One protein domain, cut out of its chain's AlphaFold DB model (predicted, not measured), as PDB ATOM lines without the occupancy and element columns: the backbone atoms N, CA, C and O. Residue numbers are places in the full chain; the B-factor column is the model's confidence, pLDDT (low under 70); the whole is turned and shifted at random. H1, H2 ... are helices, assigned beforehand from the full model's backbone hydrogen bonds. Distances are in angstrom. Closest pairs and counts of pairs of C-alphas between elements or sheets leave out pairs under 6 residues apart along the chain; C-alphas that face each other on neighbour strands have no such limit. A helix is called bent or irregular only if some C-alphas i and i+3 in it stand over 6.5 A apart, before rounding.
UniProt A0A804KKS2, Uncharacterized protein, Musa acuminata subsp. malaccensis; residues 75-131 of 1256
ATOM      1  N   SER A  75     130.751 186.410 132.613       62.47
ATOM      2  CA  SER A  75     129.398 186.761 133.080       62.47
ATOM      3  C   SER A  75     129.295 188.216 133.524       62.47
ATOM      4  O   SER A  75     128.422 188.933 133.042       62.47
ATOM      5  N   ASP A  76     130.179 188.665 134.421       64.94
ATOM      6  CA  ASP A  76     130.127 190.032 134.951       64.94
ATOM      7  C   ASP A  76     130.420 191.058 133.858       64.94
ATOM      8  O   ASP A  76     129.723 192.066 133.758       64.94
ATOM      9  N   ASN A  77     131.367 190.770 132.957       73.69
ATOM     10  CA  ASN A  77     131.592 191.614 131.783       73.69
ATOM     11  C   ASN A  77     130.361 191.671 130.858       73.69
ATOM     12  O   ASN A  77     130.078 192.730 130.301       73.69
ATOM     13  N   MET A  78     129.590 190.584 130.729       80.94
ATOM     14  CA  MET A  78     128.339 190.576 129.962       80.94
ATOM     15  C   MET A  78     127.238 191.397 130.652       80.94
ATOM     16  O   MET A  78     126.617 192.227 129.997       80.94
ATOM     17  N   ILE A  79     127.019 191.225 131.963       82.50
ATOM     18  CA  ILE A  79     126.030 192.013 132.721       82.50
ATOM     19  C   ILE A  79     126.403 193.500 132.679       82.50
ATOM     20  O   ILE A  79     125.564 194.334 132.346       82.50
ATOM     21  N   LYS A  80     127.672 193.838 132.925       85.69
ATOM     22  CA  LYS A  80     128.188 195.209 132.847       85.69
ATOM     23  C   LYS A  80     128.012 195.812 131.449       85.69
ATOM     24  O   LYS A  80     127.583 196.957 131.344       85.69
ATOM     25  N   ALA A  81     128.270 195.048 130.385       87.56
ATOM     26  CA  ALA A  81     128.041 195.495 129.012       87.56
ATOM     27  C   ALA A  81     126.550 195.704 128.693       87.56
ATOM     28  O   ALA A  81     126.207 196.702 128.065       87.56
ATOM     29  N   GLU A  82     125.652 194.818 129.139       88.25
ATOM     30  CA  GLU A  82     124.203 195.010 128.971       88.25
ATOM     31  C   GLU A  82     123.682 196.229 129.741       88.25
ATOM     32  O   GLU A  82     122.836 196.950 129.218       88.25
ATOM     33  N   ILE A  83     124.217 196.520 130.933       89.81
ATOM     34  CA  ILE A  83     123.856 197.735 131.677       89.81
ATOM     35  C   ILE A  83     124.355 198.988 130.943       89.81
ATOM     36  O   ILE A  83     123.578 199.920 130.739       89.81
ATOM     37  N   VAL A  84     125.598 198.996 130.449       91.12
ATOM     38  CA  VAL A  84     126.134 200.124 129.662       91.12
ATOM     39  C   VAL A  84     125.292 200.405 128.406       91.12
ATOM     40  O   VAL A  84     125.098 201.569 128.066       91.12
ATOM     41  N   LYS A  85     124.714 199.383 127.755       91.75
ATOM     42  CA  LYS A  85     123.820 199.553 126.585       91.75
ATOM     43  C   LYS A  85     122.489 200.252 126.888       91.75
ATOM     44  O   LYS A  85     121.860 200.753 125.959       91.75
ATOM     45  N   ILE A  86     122.021 200.242 128.137       92.81
ATOM     46  CA  ILE A  86     120.727 200.832 128.536       92.81
ATOM     47  C   ILE A  86     120.865 202.176 129.263       92.81
ATOM     48  O   ILE A  86     119.858 202.861 129.468       92.81
ATOM     49  N   THR A  87     122.092 202.569 129.613       94.56
ATOM     50  CA  THR A  87     122.415 203.821 130.313       94.56
ATOM     51  C   THR A  87     123.077 204.860 129.414       94.56
ATOM     52  O   THR A  87     123.953 204.529 128.622       94.56
ATOM     53  N   GLU A  88     122.772 206.136 129.634       94.00
ATOM     54  CA  GLU A  88     123.534 207.275 129.110       94.00
ATOM     55  C   GLU A  88     124.027 208.105 130.301       94.00
ATOM     56  O   GLU A  88     123.272 208.344 131.242       94.00
ATOM     57  N   LYS A  89     125.303 208.521 130.305       91.00
ATOM     58  CA  LYS A  89     125.935 209.260 131.428       91.00
ATOM     59  C   LYS A  89     125.804 208.553 132.798       91.00
ATOM     60  O   LYS A  89     125.903 209.193 133.838       91.00
ATOM     61  N   GLY A  90     125.588 207.234 132.794       91.31
ATOM     62  CA  GLY A  90     125.334 206.407 133.980       91.31
ATOM     63  C   GLY A  90     123.855 206.278 134.379       91.31
ATOM     64  O   GLY A  90     123.511 205.320 135.059       91.31
ATOM     65  N   GLY A  91     122.966 207.166 133.928       95.25
ATOM     66  CA  GLY A  91     121.527 207.106 134.213       95.25
ATOM     67  C   GLY A  91     120.725 206.338 133.154       95.25
ATOM     68  O   GLY A  91     121.149 206.200 132.008       95.25
ATOM     69  N   LEU A  92     119.535 205.841 133.505       96.06
ATOM     70  CA  LEU A  92     118.639 205.170 132.555       96.06
ATOM     71  C   LEU A  92     117.790 206.162 131.755       96.06
ATOM     72  O   LEU A  92     116.931 206.865 132.289       96.06
ATOM     73  N   VAL A  93     117.971 206.145 130.434       92.44
ATOM     74  CA  VAL A  93     117.357 207.114 129.507       92.44
ATOM     75  C   VAL A  93     115.914 206.778 129.118       92.44
ATOM     76  O   VAL A  93     115.215 207.634 128.575       92.44
ATOM     77  N   SER A  94     115.458 205.543 129.360       93.38
ATOM     78  CA  SER A  94     114.160 205.040 128.894       93.38
ATOM     79  C   SER A  94     113.507 204.041 129.857       93.38
ATOM     80  O   SER A  94     114.175 203.319 130.598       93.38
ATOM     81  N   SER A  95     112.176 203.943 129.787       91.44
ATOM     82  CA  SER A  95     111.374 202.944 130.511       91.44
ATOM     83  C   SER A  95     111.653 201.503 130.062       91.44
ATOM     84  O   SER A  95     111.533 200.584 130.866       91.44
ATOM     85  N   GLU A  96     112.082 201.316 128.814       93.50
ATOM     86  CA  GLU A  96     112.593 200.048 128.282       93.50
ATOM     87  C   GLU A  96     113.912 199.648 128.970       93.50
ATOM     88  O   GLU A  96     114.095 198.496 129.361       93.50
ATOM     89  N   GLY A  97     114.807 200.616 129.202       93.94
ATOM     90  CA  GLY A  97     116.020 200.422 129.996       93.94
ATOM     91  C   GLY A  97     115.720 199.994 131.436       93.94
ATOM     92  O   GLY A  97     116.386 199.106 131.958       93.94
ATOM     93  N   VAL A  98     114.664 200.532 132.059       94.50
ATOM     94  CA  VAL A  98     114.211 200.074 133.388       94.50
ATOM     95  C   VAL A  98     113.817 198.599 133.375       94.50
ATOM     96  O   VAL A  98     114.179 197.863 134.288       94.50
ATOM     97  N   GLU A  99     113.085 198.141 132.358       92.00
ATOM     98  CA  GLU A  99     112.634 196.746 132.291       92.00
ATOM     99  C   GLU A  99     113.775 195.784 131.948       92.00
ATOM    100  O   GLU A  99     113.850 194.709 132.542       92.00
ATOM    101  N   LYS A 100     114.745 196.214 131.130       91.69
ATOM    102  CA  LYS A 100     116.009 195.495 130.930       91.69
ATOM    103  C   LYS A 100     116.862 195.423 132.206       91.69
ATOM    104  O   LYS A 100     117.326 194.335 132.539       91.69
ATOM    105  N   LEU A 101     117.010 196.507 132.979       92.12
ATOM    106  CA  LEU A 101     117.731 196.459 134.265       92.12
ATOM    107  C   LEU A 101     117.021 195.528 135.260       92.12
ATOM    108  O   LEU A 101     117.653 194.683 135.884       92.12
ATOM    109  N   VAL A 102     115.692 195.625 135.359       91.12
ATOM    110  CA  VAL A 102     114.863 194.762 136.218       91.12
ATOM    111  C   VAL A 102     114.874 193.295 135.760       91.12
ATOM    112  O   VAL A 102     114.699 192.406 136.595       91.12
ATOM    113  N   TYR A 103     115.113 193.011 134.478       88.31
ATOM    114  CA  TYR A 103     115.363 191.658 133.972       88.31
ATOM    115  C   TYR A 103     116.754 191.146 134.376       88.31
ATOM    116  O   TYR A 103     116.851 190.051 134.923       88.31
ATOM    117  N   LEU A 104     117.812 191.952 134.217       87.06
ATOM    118  CA  LEU A 104     119.175 191.607 134.656       87.06
ATOM    119  C   LEU A 104     119.242 191.360 136.175       87.06
ATOM    120  O   LEU A 104     119.837 190.381 136.616       87.06
ATOM    121  N   MET A 105     118.537 192.166 136.976       84.75
ATOM    122  CA  MET A 105     118.362 191.951 138.424       84.75
ATOM    123  C   MET A 105     117.587 190.668 138.780       84.75
ATOM    124  O   MET A 105     117.623 190.237 139.930       84.75
ATOM    125  N   GLN A 106     116.857 190.071 137.831       80.69
ATOM    126  CA  GLN A 106     116.094 188.827 137.996       80.69
ATOM    127  C   GLN A 106     116.732 187.623 137.284       80.69
ATOM    128  O   GLN A 106     116.152 186.536 137.311       80.69
ATOM    129  N   LEU A 107     117.924 187.788 136.698       71.38
ATOM    130  CA  LEU A 107     118.685 186.717 136.044       71.38
ATOM    131  C   LEU A 107     119.288 185.703 137.045       71.38
ATOM    132  O   LEU A 107     119.846 184.687 136.642       71.38
ATOM    133  N   ASP A 108     119.071 185.928 138.347       55.03
ATOM    134  CA  ASP A 108     119.329 185.060 139.515       55.03
ATOM    135  C   ASP A 108     118.497 183.746 139.510       55.03
ATOM    136  O   ASP A 108     118.059 183.249 140.546       55.03
ATOM    137  N   ARG A 109     118.203 183.201 138.321       57.12
ATOM    138  CA  ARG A 109     117.433 181.965 138.087       57.12
ATOM    139  C   ARG A 109     118.203 180.884 137.330       57.12
ATOM    140  O   ARG A 109     117.729 179.755 137.296       57.12
ATOM    141  N   THR A 110     119.351 181.217 136.743       52.19
ATOM    142  CA  THR A 110     120.202 180.294 135.974       52.19
ATOM    143  C   THR A 110     121.642 180.392 136.478       52.19
ATOM    144  O   THR A 110     122.480 181.039 135.848       52.19
ATOM    145  N   ASP A 111     121.871 179.839 137.674       53.56
ATOM    146  CA  ASP A 111     123.150 179.577 138.372       53.56
ATOM    147  C   ASP A 111     124.138 180.737 138.601       53.56
ATOM    148  O   ASP A 111     125.103 180.598 139.352       53.56
ATOM    149  N   LYS A 112     123.876 181.914 138.035       62.28
ATOM    150  CA  LYS A 112     124.745 183.089 138.084       62.28
ATOM    151  C   LYS A 112     124.149 184.152 138.993       62.28
ATOM    152  O   LYS A 112     123.409 185.031 138.552       62.28
ATOM    153  N   LYS A 113     124.488 184.062 140.280       67.31
ATOM    154  CA  LYS A 113     124.213 185.131 141.247       67.31
ATOM    155  C   LYS A 113     124.880 186.416 140.781       67.31
ATOM    156  O   LYS A 113     126.084 186.434 140.555       67.31
ATOM    157  N   ILE A 114     124.115 187.499 140.712       77.00
ATOM    158  CA  ILE A 114     124.671 188.826 140.448       77.00
ATOM    159  C   ILE A 114     125.656 189.209 141.570       77.00
ATOM    160  O   ILE A 114     125.293 189.234 142.753       77.00
ATOM    161  N   ASP A 115     126.911 189.492 141.211       81.81
ATOM    162  CA  ASP A 115     127.965 189.791 142.185       81.81
ATOM    163  C   ASP A 115     127.666 191.065 143.010       81.81
ATOM    164  O   ASP A 115     126.756 191.845 142.719       81.81
ATOM    165  N   VAL A 116     128.387 191.262 144.115       85.12
ATOM    166  CA  VAL A 116     128.406 192.511 144.884       85.12
ATOM    167  C   VAL A 116     128.764 193.703 143.988       85.12
ATOM    168  O   VAL A 116     128.035 194.690 144.018       85.12
ATOM    169  N   ALA A 117     129.800 193.614 143.148       86.38
ATOM    170  CA  ALA A 117     130.192 194.685 142.229       86.38
ATOM    171  C   ALA A 117     129.101 194.974 141.186       86.38
ATOM    172  O   ALA A 117     128.720 196.127 140.985       86.38
ATOM    173  N   SER A 118     128.523 193.929 140.588       83.56
ATOM    174  CA  SER A 118     127.408 194.066 139.641       83.56
ATOM    175  C   SER A 118     126.135 194.630 140.303       83.56
ATOM    176  O   SER A 118     125.399 195.385 139.669       83.56
ATOM    177  N   ARG A 119     125.894 194.370 141.599       86.94
ATOM    178  CA  ARG A 119     124.816 195.013 142.384       86.94
ATOM    179  C   ARG A 119     125.104 196.462 142.770       86.94
ATOM    180  O   ARG A 119     124.164 197.252 142.792       86.94
ATOM    181  N   ILE A 120     126.358 196.812 143.064       90.69
ATOM    182  CA  ILE A 120     126.776 198.203 143.294       90.69
ATOM    183  C   ILE A 120     126.534 199.011 142.017       90.69
ATOM    184  O   ILE A 120     125.806 199.993 142.063       90.69
ATOM    185  N   LEU A 121     126.984 198.514 140.862       90.69
ATOM    186  CA  LEU A 121     126.782 199.180 139.574       90.69
ATOM    187  C   LEU A 121     125.288 199.363 139.230       90.69
ATOM    188  O   LEU A 121     124.895 200.413 138.734       90.69
ATOM    189  N   VAL A 122     124.425 198.389 139.549       91.19
ATOM    190  CA  VAL A 122     122.957 198.546 139.452       91.19
ATOM    191  C   VAL A 122     122.429 199.662 140.367       91.19
ATOM    192  O   VAL A 122     121.536 200.407 139.961       91.19
ATOM    193  N   ALA A 123     122.952 199.794 141.589       93.00
ATOM    194  CA  ALA A 123     122.550 200.846 142.523       93.00
ATOM    195  C   ALA A 123     123.041 202.235 142.076       93.00
ATOM    196  O   ALA A 123     122.256 203.183 142.102       93.00
ATOM    197  N   ASP A 124     124.284 202.336 141.598       93.81
ATOM    198  CA  ASP A 124     124.872 203.562 141.047       93.81
ATOM    199  C   ASP A 124     124.069 204.059 139.838       93.81
ATOM    200  O   ASP A 124     123.748 205.241 139.747       93.81
ATOM    201  N   VAL A 125     123.654 203.150 138.950       95.38
ATOM    202  CA  VAL A 125     122.806 203.467 137.789       95.38
ATOM    203  C   VAL A 125     121.427 203.982 138.203       95.38
ATOM    204  O   VAL A 125     120.906 204.925 137.605       95.38
ATOM    205  N   ILE A 126     120.823 203.414 139.252       93.94
ATOM    206  CA  ILE A 126     119.553 203.916 139.797       93.94
ATOM    207  C   ILE A 126     119.749 205.297 140.450       93.94
ATOM    208  O   ILE A 126     118.895 206.163 140.279       93.94
ATOM    209  N   ALA A 127     120.871 205.534 141.136       94.75
ATOM    210  CA  ALA A 127     121.200 206.825 141.749       94.75
ATOM    211  C   ALA A 127     121.537 207.922 140.719       94.75
ATOM    212  O   ALA A 127     121.185 209.081 140.924       94.75
ATOM    213  N   ALA A 128     122.168 207.559 139.599       96.12
ATOM    214  CA  ALA A 128     122.475 208.446 138.476       96.12
ATOM    215  C   ALA A 128     121.284 208.676 137.522       96.12
ATOM    216  O   ALA A 128     121.382 209.471 136.589       96.12
ATOM    217  N   THR A 129     120.153 207.989 137.725       96.12
ATOM    218  CA  THR A 129     118.940 208.182 136.918       96.12
ATOM    219  C   THR A 129     118.161 209.403 137.413       96.12
ATOM    220  O   THR A 129     117.376 209.314 138.351       96.12
ATOM    221  N   ASP A 130     118.331 210.539 136.739       95.06
ATOM    222  CA  ASP A 130     117.557 211.770 136.956       95.06
ATOM    223  C   ASP A 130     116.108 211.675 136.432       95.06
ATOM    224  O   ASP A 130     115.186 212.299 136.967       95.06
ATOM    225  N   ARG A 131     115.887 210.865 135.388       94.75
ATOM    226  CA  ARG A 131     114.600 210.700 134.707       94.75
ATOM    227  C   ARG A 131     113.494 210.192 135.631       94.75
ATOM    228  O   ARG A 131     113.375 208.994 135.900       94.75
TER     229      ARG A 131
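What this domain is: This is residues 75 to 131 of the 1256 residues of an uncharacterized protein of Musa acuminata subsp. malaccensis (UniProt A0A804KKS2). Three helices of similar length stand side by side with their centres in a triangle, a small up-down-up bundle in which H1 and H3 run the same way and H2 runs back between them along the chain. The bundle is somewhat loose on one side: H1 touches both other helices, while H2 and H3 come close without clearly touching. The link from H2 to H3 loops across one end of the bundle, and the H1 to H2 link and the last residues lie at the other end. The printed part has 57 residues, with three named helices in the order H1, H2, H3 and no named strand, and its class is all helix. It is compact, with a radius of gyration of the C-alphas of 10.6 A, and its outline is elongated, spanning 32 by 20 by 15 A.

How they stand to each other: H1, residues 75 to 86, touches H2, residues 95 to 104, and their closest C-alphas are those of Ile 86 and Gly 97, 4.9 A apart. They run opposite ways at a shallow tilt of 8 degrees and form a helical hairpin. H1 also touches H3, residues 116 to 127, which touches H1 with residues 118 to 122 alone. The closest C-alphas there are those of Asp 76 and Ser 118, 6.8 A apart, and the two helices run the same way at a shallow tilt of 9 degrees. H2 and H3 are close but not clearly touching, with the C-alphas of Leu 101 and Val 122 closest at 7.7 A; they run opposite ways at a shallow tilt of 16 degrees. Between H1 and H2, residues 87 to 88 pair with residues 91 to 92, antiparallel, in stretches too short to be named strands. In H2 and H3 every O i to N i+4 pair is within hydrogen-bond range; in H1, 7 of 8 are.

Where its parts are: H1 has 12 residues and measures 17.1 A from C-alpha 75 at (129.398, 186.761, 133.080) to C-alpha 86 at (120.727, 200.832, 128.536). H3, also 12 residues, measures 16.3 A and ends with C-alpha 127 at (121.200, 206.825, 141.749). H2 has 10 residues and measures 14.4 A. No helix is bent or irregular.

The domain as a whole: The two C-alphas farthest apart are those of Asp 111 and Asp 130, 32.7 A. The printed part has no cut. The link from H1 to H2, 8 residues, is short, and that from H2 to H3, 11 residues, is long. The mean pLDDT of the printed part is 85.4, and residues 75 to 76 and 108 to 113 are under 70.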